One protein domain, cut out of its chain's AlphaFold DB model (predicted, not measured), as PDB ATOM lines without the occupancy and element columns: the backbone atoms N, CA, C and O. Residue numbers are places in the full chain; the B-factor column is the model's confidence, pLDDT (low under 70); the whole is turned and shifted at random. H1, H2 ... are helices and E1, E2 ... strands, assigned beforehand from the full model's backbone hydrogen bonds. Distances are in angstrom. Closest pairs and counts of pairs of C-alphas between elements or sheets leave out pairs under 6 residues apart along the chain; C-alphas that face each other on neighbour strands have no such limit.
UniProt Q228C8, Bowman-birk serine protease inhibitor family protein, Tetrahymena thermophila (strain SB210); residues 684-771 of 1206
ATOM      1  N   LYS A 684     181.073 156.509 108.072       90.12
ATOM      2  CA  LYS A 684     181.844 157.116 106.961       90.12
ATOM      3  C   LYS A 684     181.109 158.284 106.272       90.12
ATOM      4  O   LYS A 684     181.035 158.344 105.048       90.12
ATOM      5  N   ASN A 685     180.553 159.203 107.066       86.62
ATOM      6  CA  ASN A 685     179.736 160.345 106.617       86.62
ATOM      7  C   ASN A 685     178.407 159.988 105.918       86.62
ATOM      8  O   ASN A 685     177.757 160.877 105.373       86.62
ATOM      9  N   GLN A 686     177.973 158.726 105.945       90.75
ATOM     10  CA  GLN A 686     176.650 158.300 105.489       90.75
ATOM     11  C   GLN A 686     175.748 157.996 106.684       90.75
ATOM     12  O   GLN A 686     176.220 157.513 107.712       90.75
ATOM     13  N   ILE A 687     174.454 158.273 106.544       92.75
ATOM     14  CA  ILE A 687     173.457 157.925 107.553       92.75
ATOM     15  C   ILE A 687     172.925 156.530 107.231       92.75
ATOM     16  O   ILE A 687     172.406 156.295 106.142       92.75
ATOM     17  N   ILE A 688     173.058 155.612 108.180       94.00
ATOM     18  CA  ILE A 688     172.565 154.239 108.090       94.00
ATOM     19  C   ILE A 688     171.690 153.928 109.299       94.00
ATOM     20  O   ILE A 688     171.816 154.540 110.356       94.00
ATOM     21  N   THR A 689     170.797 152.957 109.171       93.94
ATOM     22  CA  THR A 689     170.056 152.431 110.322       93.94
ATOM     23  C   THR A 689     170.959 151.555 111.191       93.94
ATOM     24  O   THR A 689     171.923 150.945 110.717       93.94
ATOM     25  N   LYS A 690     170.604 151.410 112.467       91.56
ATOM     26  CA  LYS A 690     171.215 150.458 113.398       91.56
ATOM     27  C   LYS A 690     171.207 149.035 112.827       91.56
ATOM     28  O   LYS A 690     172.215 148.340 112.904       91.56
ATOM     29  N   GLN A 691     170.115 148.631 112.176       90.31
ATOM     30  CA  GLN A 691     170.006 147.325 111.523       90.31
ATOM     31  C   GLN A 691     170.954 147.183 110.323       90.31
ATOM     32  O   GLN A 691     171.579 146.137 110.175       90.31
ATOM     33  N   GLN A 692     171.122 148.227 109.506       92.12
ATOM     34  CA  GLN A 692     172.095 148.228 108.407       92.12
ATOM     35  C   GLN A 692     173.538 148.162 108.917       92.12
ATOM     36  O   GLN A 692     174.328 147.415 108.348       92.12
ATOM     37  N   CYS A 693     173.872 148.878 109.998       91.94
ATOM     38  CA  CYS A 693     175.174 148.756 110.666       91.94
ATOM     39  C   CYS A 693     175.424 147.294 111.066       91.94
ATOM     40  O   CYS A 693     176.456 146.740 110.716       91.94
ATOM     41  N   ILE A 694     174.453 146.617 111.688       86.69
ATOM     42  CA  ILE A 694     174.574 145.188 112.024       86.69
ATOM     43  C   ILE A 694     174.761 144.344 110.751       86.69
ATOM     44  O   ILE A 694     175.747 143.617 110.626       86.69
ATOM     45  N   GLN A 695     173.856 144.469 109.775       87.88
ATOM     46  CA  GLN A 695     173.834 143.650 108.557       87.88
ATOM     47  C   GLN A 695     175.108 143.765 107.715       87.88
ATOM     48  O   GLN A 695     175.565 142.759 107.172       87.88
ATOM     49  N   GLN A 696     175.703 144.959 107.624       86.12
ATOM     50  CA  GLN A 696     176.932 145.186 106.858       86.12
ATOM     51  C   GLN A 696     178.119 144.374 107.385       86.12
ATOM     52  O   GLN A 696     178.993 144.000 106.600       86.12
ATOM     53  N   PHE A 697     178.149 144.065 108.683       83.19
ATOM     54  CA  PHE A 697     179.283 143.386 109.309       83.19
ATOM     55  C   PHE A 697     178.998 141.946 109.738       83.19
ATOM     56  O   PHE A 697     179.950 141.242 110.081       83.19
ATOM     57  N   LEU A 698     177.757 141.453 109.602       78.44
ATOM     58  CA  LEU A 698     177.399 140.049 109.881       78.44
ATOM     59  C   LEU A 698     178.311 139.039 109.159       78.44
ATOM     60  O   LEU A 698     178.606 137.975 109.699       78.44
ATOM     61  N   ASN A 699     178.824 139.380 107.971       77.88
ATOM     62  CA  ASN A 699     179.688 138.501 107.173       77.88
ATOM     63  C   ASN A 699     181.184 138.858 107.211       77.88
ATOM     64  O   ASN A 699     181.979 138.195 106.548       77.88
ATOM     65  N   THR A 700     181.599 139.880 107.966       81.31
ATOM     66  CA  THR A 700     183.002 140.336 107.995       81.31
ATOM     67  C   THR A 700     183.717 139.900 109.268       81.31
ATOM     68  O   THR A 700     183.072 139.591 110.260       81.31
ATOM     69  N   VAL A 701     185.051 139.894 109.281       79.38
ATOM     70  CA  VAL A 701     185.834 139.613 110.505       79.38
ATOM     71  C   VAL A 701     185.732 140.758 111.530       79.38
ATOM     72  O   VAL A 701     186.071 140.575 112.693       79.38
ATOM     73  N   TYR A 702     185.238 141.930 111.125       84.12
ATOM     74  CA  TYR A 702     185.066 143.086 112.000       84.12
ATOM     75  C   TYR A 702     183.771 142.990 112.805       84.12
ATOM     76  O   TYR A 702     182.737 142.580 112.279       84.12
ATOM     77  N   THR A 703     183.821 143.450 114.054       83.38
ATOM     78  CA  THR A 703     182.634 143.594 114.900       83.38
ATOM     79  C   THR A 703     182.245 145.071 114.943       83.38
ATOM     80  O   THR A 703     183.079 145.910 115.319       83.38
ATOM     81  N   PRO A 704     181.012 145.428 114.546       87.94
ATOM     82  CA  PRO A 704     180.539 146.787 114.698       87.94
ATOM     83  C   PRO A 704     180.306 147.077 116.177       87.94
ATOM     84  O   PRO A 704     179.814 146.233 116.931       87.94
ATOM     85  N   TYR A 705     180.628 148.297 116.584       87.00
ATOM     86  CA  TYR A 705     180.210 148.822 117.869       87.00
ATOM     87  C   TYR A 705     179.551 150.182 117.692       87.00
ATOM     88  O   TYR A 705     179.968 151.001 116.870       87.00
ATOM     89  N   ILE A 706     178.486 150.399 118.455       86.06
ATOM     90  CA  ILE A 706     177.685 151.619 118.376       86.06
ATOM     91  C   ILE A 706     178.059 152.518 119.544       86.06
ATOM     92  O   ILE A 706     177.920 152.133 120.707       86.06
ATOM     93  N   ILE A 707     178.494 153.735 119.228       84.75
ATOM     94  CA  ILE A 707     178.660 154.796 120.217       84.75
ATOM     95  C   ILE A 707     177.367 155.607 120.213       84.75
ATOM     96  O   ILE A 707     177.162 156.457 119.346       84.75
ATOM     97  N   GLN A 708     176.479 155.335 121.174       78.12
ATOM     98  CA  GLN A 708     175.174 156.008 121.249       78.12
ATOM     99  C   GLN A 708     175.309 157.531 121.397       78.12
ATOM    100  O   GLN A 708     174.531 158.263 120.794       78.12
ATOM    101  N   LYS A 709     176.334 157.995 122.128       77.19
ATOM    102  CA  LYS A 709     176.622 159.417 122.363       77.19
ATOM    103  C   LYS A 709     176.795 160.223 121.070       77.19
ATOM    104  O   LYS A 709     176.209 161.293 120.927       77.19
ATOM    105  N   ASP A 710     177.588 159.693 120.145       81.25
ATOM    106  CA  ASP A 710     177.918 160.363 118.883       81.25
ATOM    107  C   ASP A 710     176.994 159.915 117.741       81.25
ATOM    108  O   ASP A 710     177.129 160.376 116.611       81.25
ATOM    109  N   GLN A 711     176.080 158.979 118.025       88.06
ATOM    110  CA  GLN A 711     175.269 158.276 117.034       88.06
ATOM    111  C   GLN A 711     176.137 157.719 115.898       88.06
ATOM    112  O   GLN A 711     175.796 157.863 114.730       88.06
ATOM    113  N   THR A 712     177.282 157.108 116.214       90.19
ATOM    114  CA  THR A 712     178.197 156.551 115.205       90.19
ATOM    115  C   THR A 712     178.221 155.027 115.243       90.19
ATOM    116  O   THR A 712     178.165 154.402 116.304       90.19
ATOM    117  N   CYS A 713     178.306 154.424 114.060       93.31
ATOM    118  CA  CYS A 713     178.654 153.020 113.870       93.31
ATOM    119  C   CYS A 713     180.159 152.972 113.588       93.31
ATOM    120  O   CYS A 713     180.616 153.552 112.607       93.31
ATOM    121  N   ASN A 714     180.941 152.313 114.436       89.75
ATOM    122  CA  ASN A 714     182.376 152.125 114.231       89.75
ATOM    123  C   ASN A 714     182.702 150.635 114.135       89.75
ATOM    124  O   ASN A 714     181.900 149.787 114.516       89.75
ATOM    125  N   ILE A 715     183.886 150.308 113.617       88.81
ATOM    126  CA  ILE A 715     184.359 148.924 113.504       88.81
ATOM    127  C   ILE A 715     185.575 148.707 114.394       88.81
ATOM    128  O   ILE A 715     186.477 149.544 114.443       88.81
ATOM    129  N   LYS A 716     185.608 147.571 115.090       83.88
ATOM    130  CA  LYS A 716     186.782 147.104 115.829       83.88
ATOM    131  C   LYS A 716     187.193 145.741 115.279       83.88
ATOM    132  O   LYS A 716     186.345 144.917 114.939       83.88
ATOM    133  N   VAL A 717     188.501 145.515 115.177       81.38
ATOM    134  CA  VAL A 717     189.047 144.173 114.945       81.38
ATOM    135  C   VAL A 717     188.992 143.419 116.277       81.38
ATOM    136  O   VAL A 717     189.563 143.926 117.249       81.38
ATOM    137  N   PRO A 718     188.322 142.255 116.345       79.06
ATOM    138  CA  PRO A 718     188.306 141.419 117.540       79.06
ATOM    139  C   PRO A 718     189.735 141.101 117.993       79.06
ATOM    140  O   PRO A 718     190.536 140.607 117.199       79.06
ATOM    141  N   GLN A 719     190.073 141.385 119.251       78.06
ATOM    142  CA  GLN A 719     191.386 141.038 119.811       78.06
ATOM    143  C   GLN A 719     191.380 139.677 120.515       78.06
ATOM    144  O   GLN A 719     192.415 139.017 120.559       78.06
ATOM    145  N   ASN A 720     190.215 139.220 120.989       76.69
ATOM    146  CA  ASN A 720     190.049 137.945 121.692       76.69
ATOM    147  C   ASN A 720     189.060 137.023 120.961       76.69
ATOM    148  O   ASN A 720     188.134 137.498 120.307       76.69
ATOM    149  N   TYR A 721     189.222 135.699 121.098       69.19
ATOM    150  CA  TYR A 721     188.377 134.700 120.414       69.19
ATOM    151  C   TYR A 721     186.881 134.835 120.764       69.19
ATOM    152  O   TYR A 721     186.028 134.575 119.922       69.19
ATOM    153  N   GLU A 722     186.567 135.302 121.973       67.25
ATOM    154  CA  GLU A 722     185.195 135.502 122.454       67.25
ATOM    155  C   GLU A 722     184.482 136.677 121.758       67.25
ATOM    156  O   GLU A 722     183.258 136.699 121.672       67.25
ATOM    157  N   GLU A 723     185.233 137.623 121.184       75.19
ATOM    158  CA  GLU A 723     184.676 138.765 120.448       75.19
ATOM    159  C   GLU A 723     184.229 138.375 119.017       75.19
ATOM    160  O   GLU A 723     183.420 139.084 118.420       75.19
ATOM    161  N   TYR A 724     184.678 137.231 118.469       79.50
ATOM    162  CA  TYR A 724     184.359 136.799 117.091       79.50
ATOM    163  C   TYR A 724     182.910 136.337 116.901       79.50
ATOM    164  O   TYR A 724     182.383 136.407 115.788       79.50
ATOM    165  N   LEU A 725     182.276 135.857 117.972       83.69
ATOM    166  CA  LEU A 725     180.865 135.466 117.975       83.69
ATOM    167  C   LEU A 725     179.931 136.657 118.208       83.69
ATOM    168  O   LEU A 725     178.715 136.533 118.037       83.69
ATOM    169  N   CYS A 726     180.483 137.820 118.557       85.31
ATOM    170  CA  CYS A 726     179.700 139.018 118.759       85.31
ATOM    171  C   CYS A 726     179.396 139.716 117.430       85.31
ATOM    172  O   CYS A 726     180.299 140.113 116.694       85.31
ATOM    173  N   GLY A 727     178.108 139.868 117.132       82.25
ATOM    174  CA  GLY A 727     177.598 140.578 115.959       82.25
ATOM    175  C   GLY A 727     177.397 142.075 116.198       82.25
ATOM    176  O   GLY A 727     177.440 142.839 115.239       82.25
ATOM    177  N   LEU A 728     177.210 142.506 117.452       85.75
ATOM    178  CA  LEU A 728     177.112 143.918 117.827       85.75
ATOM    179  C   LEU A 728     177.573 144.158 119.268       85.75
ATOM    180  O   LEU A 728     177.025 143.564 120.198       85.75
ATOM    181  N   ILE A 729     178.513 145.089 119.448       85.62
ATOM    182  CA  ILE A 729     178.944 145.570 120.767       85.62
ATOM    183  C   ILE A 729     178.288 146.927 121.062       85.62
ATOM    184  O   ILE A 729     178.427 147.883 120.298       85.62
ATOM    185  N   GLU A 730     177.613 147.046 122.202       82.56
ATOM    186  CA  GLU A 730     177.119 148.318 122.737       82.56
ATOM    187  C   GLU A 730     177.860 148.675 124.025       82.56
ATOM    188  O   GLU A 730     178.080 147.821 124.879       82.56
ATOM    189  N   TYR A 731     178.245 149.940 124.187       75.44
ATOM    190  CA  TYR A 731     178.857 150.416 125.427       75.44
ATOM    191  C   TYR A 731     177.768 150.887 126.389       75.44
ATOM    192  O   TYR A 731     177.243 151.989 126.244       75.44
ATOM    193  N   ILE A 732     177.445 150.064 127.384       70.25
ATOM    194  CA  ILE A 732     176.502 150.416 128.451       70.25
ATOM    195  C   ILE A 732     177.328 150.727 129.698       70.25
ATOM    196  O   ILE A 732     178.102 149.888 130.159       70.25
ATOM    197  N   ASN A 733     177.215 151.952 130.221       68.81
ATOM    198  CA  ASN A 733     177.998 152.439 131.369       68.81
ATOM    199  C   ASN A 733     179.524 152.299 131.187       68.81
ATOM    200  O   ASN A 733     180.251 151.982 132.126       68.81
ATOM    201  N   GLY A 734     180.016 152.493 129.959       68.38
ATOM    202  CA  GLY A 734     181.442 152.389 129.638       68.38
ATOM    203  C   GLY A 734     181.986 150.960 129.526       68.38
ATOM    204  O   GLY A 734     183.167 150.804 129.224       68.38
ATOM    205  N   GLN A 735     181.159 149.921 129.703       75.00
ATOM    206  CA  GLN A 735     181.556 148.531 129.459       75.00
ATOM    207  C   GLN A 735     180.983 148.004 128.133       75.00
ATOM    208  O   GLN A 735     179.799 148.219 127.859       75.00
ATOM    209  N   PRO A 736     181.787 147.305 127.306       78.25
ATOM    210  CA  PRO A 736     181.304 146.692 126.075       78.25
ATOM    211  C   PRO A 736     180.428 145.475 126.404       78.25
ATOM    212  O   PRO A 736     180.877 144.522 127.041       78.25
ATOM    213  N   LEU A 737     179.176 145.493 125.954       83.44
ATOM    214  CA  LEU A 737     178.232 144.387 126.059       83.44
ATOM    215  C   LEU A 737     177.869 143.898 124.659       83.44
ATOM    216  O   LEU A 737     177.458 144.689 123.811       83.44
ATOM    217  N   CYS A 738     177.986 142.593 124.418       85.69
ATOM    218  CA  CYS A 738     177.490 142.006 123.181       85.69
ATOM    219  C   CYS A 738     175.964 141.866 123.237       85.69
ATOM    220  O   CYS A 738     175.451 141.135 124.086       85.69
ATOM    221  N   THR A 739     175.247 142.567 122.359       84.19
ATOM    222  CA  THR A 739     173.771 142.581 122.347       84.19
ATOM    223  C   THR A 739     173.171 141.737 121.227       84.19
ATOM    224  O   THR A 739     172.033 141.288 121.348       84.19
ATOM    225  N   VAL A 740     173.928 141.479 120.155       86.19
ATOM    226  CA  VAL A 740     173.508 140.636 119.027       86.19
ATOM    227  C   VAL A 740     174.622 139.652 118.708       86.19
ATOM    228  O   VAL A 740     175.773 140.060 118.560       86.19
ATOM    229  N   CYS A 741     174.295 138.368 118.583       87.88
ATOM    230  CA  CYS A 741     175.263 137.352 118.186       87.88
ATOM    231  C   CYS A 741     175.408 137.309 116.662       87.88
ATOM    232  O   CYS A 741     174.438 137.498 115.933       87.88
ATOM    233  N   LYS A 742     176.623 137.054 116.175       83.44
ATOM    234  CA  LYS A 742     176.917 136.922 114.740       83.44
ATOM    235  C   LYS A 742     176.461 135.577 114.170       83.44
ATOM    236  O   LYS A 742     176.204 135.465 112.977       83.44
ATOM    237  N   ASP A 743     176.394 134.566 115.029       85.44
ATOM    238  CA  ASP A 743     175.915 133.229 114.708       85.44
ATOM    239  C   ASP A 743     174.612 132.976 115.467       85.44
ATOM    240  O   ASP A 743     174.564 133.146 116.687       85.44
ATOM    241  N   ASP A 744     173.565 132.548 114.761       87.44
ATOM    242  CA  ASP A 744     172.273 132.200 115.366       87.44
ATOM    243  C   ASP A 744     172.398 131.052 116.377       87.44
ATOM    244  O   ASP A 744     171.542 130.881 117.251       87.44
ATOM    245  N   ASN A 745     173.477 130.271 116.285       90.75
ATOM    246  CA  ASN A 745     173.792 129.183 117.193       90.75
ATOM    247  C   ASN A 745     174.700 129.609 118.355       90.75
ATOM    248  O   ASN A 745     175.104 128.749 119.130       90.75
ATOM    249  N   ALA A 746     175.024 130.894 118.513       89.44
ATOM    250  CA  ALA A 746     175.638 131.428 119.729       89.44
ATOM    251  C   ALA A 746     174.571 131.783 120.777       89.44
ATOM    252  O   ALA A 746     173.453 132.160 120.430       89.44
ATOM    253  N   ASP A 747     174.883 131.612 122.063       85.50
ATOM    254  CA  ASP A 747     173.933 131.776 123.166       85.50
ATOM    255  C   ASP A 747     173.835 133.252 123.611       85.50
ATOM    256  O   ASP A 747     174.782 133.781 124.212       85.50
ATOM    257  N   PRO A 748     172.694 133.936 123.376       80.88
ATOM    258  CA  PRO A 748     172.511 135.328 123.782       80.88
ATOM    259  C   PRO A 748     172.533 135.505 125.305       80.88
ATOM    260  O   PRO A 748     172.973 136.546 125.793       80.88
ATOM    261  N   LEU A 749     172.111 134.489 126.074       81.75
ATOM    262  CA  LEU A 749     172.085 134.542 127.543       81.75
ATOM    263  C   LEU A 749     173.497 134.559 128.134       81.75
ATOM    264  O   LEU A 749     173.719 135.111 129.211       81.75
ATOM    265  N   LYS A 750     174.470 134.019 127.398       84.75
ATOM    266  CA  LYS A 750     175.896 134.054 127.741       84.75
ATOM    267  C   LYS A 750     176.651 135.137 126.971       84.75
ATOM    268  O   LYS A 750     177.846 134.995 126.712       84.75
ATOM    269  N   LYS A 751     175.959 136.224 126.602       84.88
ATOM    270  CA  LYS A 751     176.525 137.387 125.893       84.88
ATOM    271  C   LYS A 751     177.246 136.997 124.595       84.88
ATOM    272  O   LYS A 751     178.247 137.615 124.242       84.88
ATOM    273  N   CYS A 752     176.775 135.949 123.916       86.12
ATOM    274  CA  CYS A 752     177.373 135.397 122.697       86.12
ATOM    275  C   CYS A 752     178.815 134.882 122.855       86.12
ATOM    276  O   CYS A 752     179.461 134.599 121.854       86.12
ATOM    277  N   LEU A 753     179.328 134.734 124.081       82.12
ATOM    278  CA  LEU A 753     180.694 134.252 124.323       82.12
ATOM    279  C   LEU A 753     180.793 132.718 124.203       82.12
ATOM    280  O   LEU A 753     181.889 132.165 124.199       82.12
ATOM    281  N   GLN A 754     179.653 132.020 124.117       86.12
ATOM    282  CA  GLN A 754     179.561 130.561 124.008       86.12
ATOM    283  C   GLN A 754     178.510 130.154 122.966       86.12
ATOM    284  O   GLN A 754     177.519 130.859 122.769       86.12
ATOM    285  N   CYS A 755     178.713 129.007 122.313       89.81
ATOM    286  CA  CYS A 755     177.702 128.406 121.443       89.81
ATOM    287  C   CYS A 755     176.535 127.833 122.268       89.81
ATOM    288  O   CYS A 755     176.721 127.404 123.407       89.81
ATOM    289  N   LYS A 756     175.328 127.833 121.694       89.44
ATOM    290  CA  LYS A 756     174.161 127.110 122.211       89.44
ATOM    291  C   LYS A 756     174.484 125.616 122.291       89.44
ATOM    292  O   LYS A 756     175.336 125.110 121.561       89.44
ATOM    293  N   GLN A 757     173.754 124.904 123.143       84.56
ATOM    294  CA  GLN A 757     173.812 123.444 123.219       84.56
ATOM    295  C   GLN A 757     173.638 122.821 121.818       84.56
ATOM    296  O   GLN A 757     172.890 123.369 121.008       84.56
ATOM    297  N   TYR A 758     174.323 121.707 121.536       88.06
ATOM    298  CA  TYR A 758     174.480 121.067 120.214       88.06
ATOM    299  C   TYR A 758     175.407 121.761 119.205       88.06
ATOM    300  O   TYR A 758     175.491 121.308 118.061       88.06
ATOM    301  N   PHE A 759     176.115 122.827 119.585       91.19
ATOM    302  CA  PHE A 759     177.040 123.532 118.697       91.19
ATOM    303  C   PHE A 759     178.390 123.780 119.372       91.19
ATOM    304  O   PHE A 759     178.462 124.013 120.575       91.19
ATOM    305  N   PHE A 760     179.464 123.778 118.583       90.31
ATOM    306  CA  PHE A 760     180.818 124.100 119.034       90.31
ATOM    307  C   PHE A 760     181.408 125.230 118.200       90.31
ATOM    308  O   PHE A 760     181.091 125.393 117.020       90.31
ATOM    309  N   PHE A 761     182.308 126.006 118.799       89.31
ATOM    310  CA  PHE A 761     182.988 127.072 118.079       89.31
ATOM    311  C   PHE A 761     184.118 126.501 117.216       89.31
ATOM    312  O   PHE A 761     185.144 126.050 117.729       89.31
ATOM    313  N   ASN A 762     183.958 126.541 115.894       86.06
ATOM    314  CA  ASN A 762     185.014 126.142 114.973       86.06
ATOM    315  C   ASN A 762     185.934 127.344 114.695       86.06
ATOM    316  O   ASN A 762     185.575 128.251 113.942       86.06
ATOM    317  N   LYS A 763     187.154 127.319 115.251       81.56
ATOM    318  CA  LYS A 763     188.147 128.405 115.121       81.56
ATOM    319  C   LYS A 763     188.508 128.747 113.671       81.56
ATOM    320  O   LYS A 763     188.764 129.910 113.384       81.56
ATOM    321  N   GLN A 764     188.509 127.770 112.760       79.94
ATOM    322  CA  GLN A 764     188.873 127.986 111.353       79.94
ATOM    323  C   GLN A 764     187.773 128.704 110.567       79.94
ATOM    324  O   GLN A 764     188.071 129.483 109.669       79.94
ATOM    325  N   THR A 765     186.505 128.454 110.905       82.25
ATOM    326  CA  THR A 765     185.357 129.090 110.226       82.25
ATOM    327  C   THR A 765     184.772 130.272 110.999       82.25
ATOM    328  O   THR A 765     183.919 130.980 110.469       82.25
ATOM    329  N   SER A 766     185.230 130.490 112.239       80.56
ATOM    330  CA  SER A 766     184.736 131.516 113.167       80.56
ATOM    331  C   SER A 766     183.210 131.490 113.346       80.56
ATOM    332  O   SER A 766     182.578 132.540 113.454       80.56
ATOM    333  N   ARG A 767     182.613 130.292 113.343       86.19
ATOM    334  CA  ARG A 767     181.167 130.052 113.479       86.19
ATOM    335  C   ARG A 767     180.889 128.913 114.459       86.19
ATOM    336  O   ARG A 767     181.722 128.019 114.633       86.19
ATOM    337  N   CYS A 768     179.718 128.950 115.083       90.44
ATOM    338  CA  CYS A 768     179.168 127.858 115.873       90.44
ATOM    339  C   CYS A 768     178.637 126.791 114.913       90.44
ATOM    340  O   CYS A 768     177.588 126.941 114.288       90.44
ATOM    341  N   GLN A 769     179.390 125.710 114.757       91.25
ATOM    342  CA  GLN A 769     179.001 124.598 113.903       91.25
ATOM    343  C   GLN A 769     178.255 123.557 114.714       91.25
ATOM    344  O   GLN A 769     178.553 123.334 115.887       91.25
ATOM    345  N   LYS A 770     177.270 122.925 114.077       89.69
ATOM    346  CA  LYS A 770     176.511 121.860 114.716       89.69
ATOM    347  C   LYS A 770     177.468 120.722 115.052       89.69
ATOM    348  O   LYS A 770     178.274 120.316 114.213       89.69
ATOM    349  N   CYS A 771     177.371 120.226 116.273       88.25
ATOM    350  CA  CYS A 771     177.964 118.955 116.619       88.25
ATOM    351  C   CYS A 771     177.382 117.854 115.725       88.25
ATOM    352  O   CYS A 771     176.281 117.988 115.177       88.25
TER     353      CYS A 771
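This is residues 684 to 771 of the 1206 residues of the protein "Bowman-birk serine protease inhibitor family protein" of Tetrahymena thermophila (strain SB210) (UniProt Q228C8). A strongly twisted sheet of two hairpins, E2 with E3 and E4 with E5, has the short helix H1 over one face; a second, smaller sheet, the hairpin E6 and E7, makes the other end of an elongated domain. A long link without named elements, residues 742 to 758, joins the two sheets, and the strand E1 lies at the end far from E6 and E7. The printed part has 88 residues, with one named helix and seven named strands in the order E1 H1 E2 E3 E4 E5 E6 E7, and its class is mostly strand. The larger sheet has the order E3 E2 E4 E5 and is mixed; the smaller is antiparallel. The whole is compact, with a radius of gyration of the C-alphas of 13.1 A, and spans 42 by 26 by 22 A.

E1, residues 686 to 689, is 10.1 A long and begins at C-alpha 686 (176.650, 158.300, 105.489). H1, residues 690 to 697, measures 11.5 A. E2, residues 703 to 707, is 13.0 A long, and E3, residues 712 to 716, 12.8 A. E4, residues 726 to 732, measures 15.3 A, and E5, residues 735 to 741, 17.1 A, ending at C-alpha 741 (175.263, 137.352, 118.186). E6, residues 759 to 762, is 9.2 A long; E7, residues 767 to 770, is 9.5 A long and ends at C-alpha 770 (176.511, 121.860, 114.716).

In the larger sheet E3 and E5 are edge strands. E2 and E4 are parallel at 22 degrees, with N 706 and O 729 3.1 A apart, within hydrogen-bond range. The hairpin E2 and E3 is antiparallel at 144 degrees, with N 705 and O 714 at 2.8 A. The hairpin E4 and E5 is antiparallel at 147 degrees, with N 737 and O 730 at 2.8 A. H1 is on this sheet at a height over the sheet of 8.0 A; it lies over E2 and runs along the strands, at 24 degrees to E2 on the local plane. Their closest C-alphas, of Phe 697 and Pro 704, are 6.5 A apart. In H1, 3 of 4 O i to N i+4 pairs are within hydrogen-bond range. E1 pairs with no named strand; it is near E3 and meets H1 only through their link. The hairpin E6 and E7 is antiparallel at 137 degrees, with N 769 and O 760 at 2.8 A. E5 and E6 are apart.

The two C-alphas farthest apart, of Asn 685 and Cys 771, are 42.6 A apart. The printed part has no cut. The link from E5 to E6, 17 residues, is long; that from E3 to E4, 9 residues, is short but not tight. Mean pLDDT of the printed part is 84.3, and residues 721 to 722 and 733 to 734 are under 70.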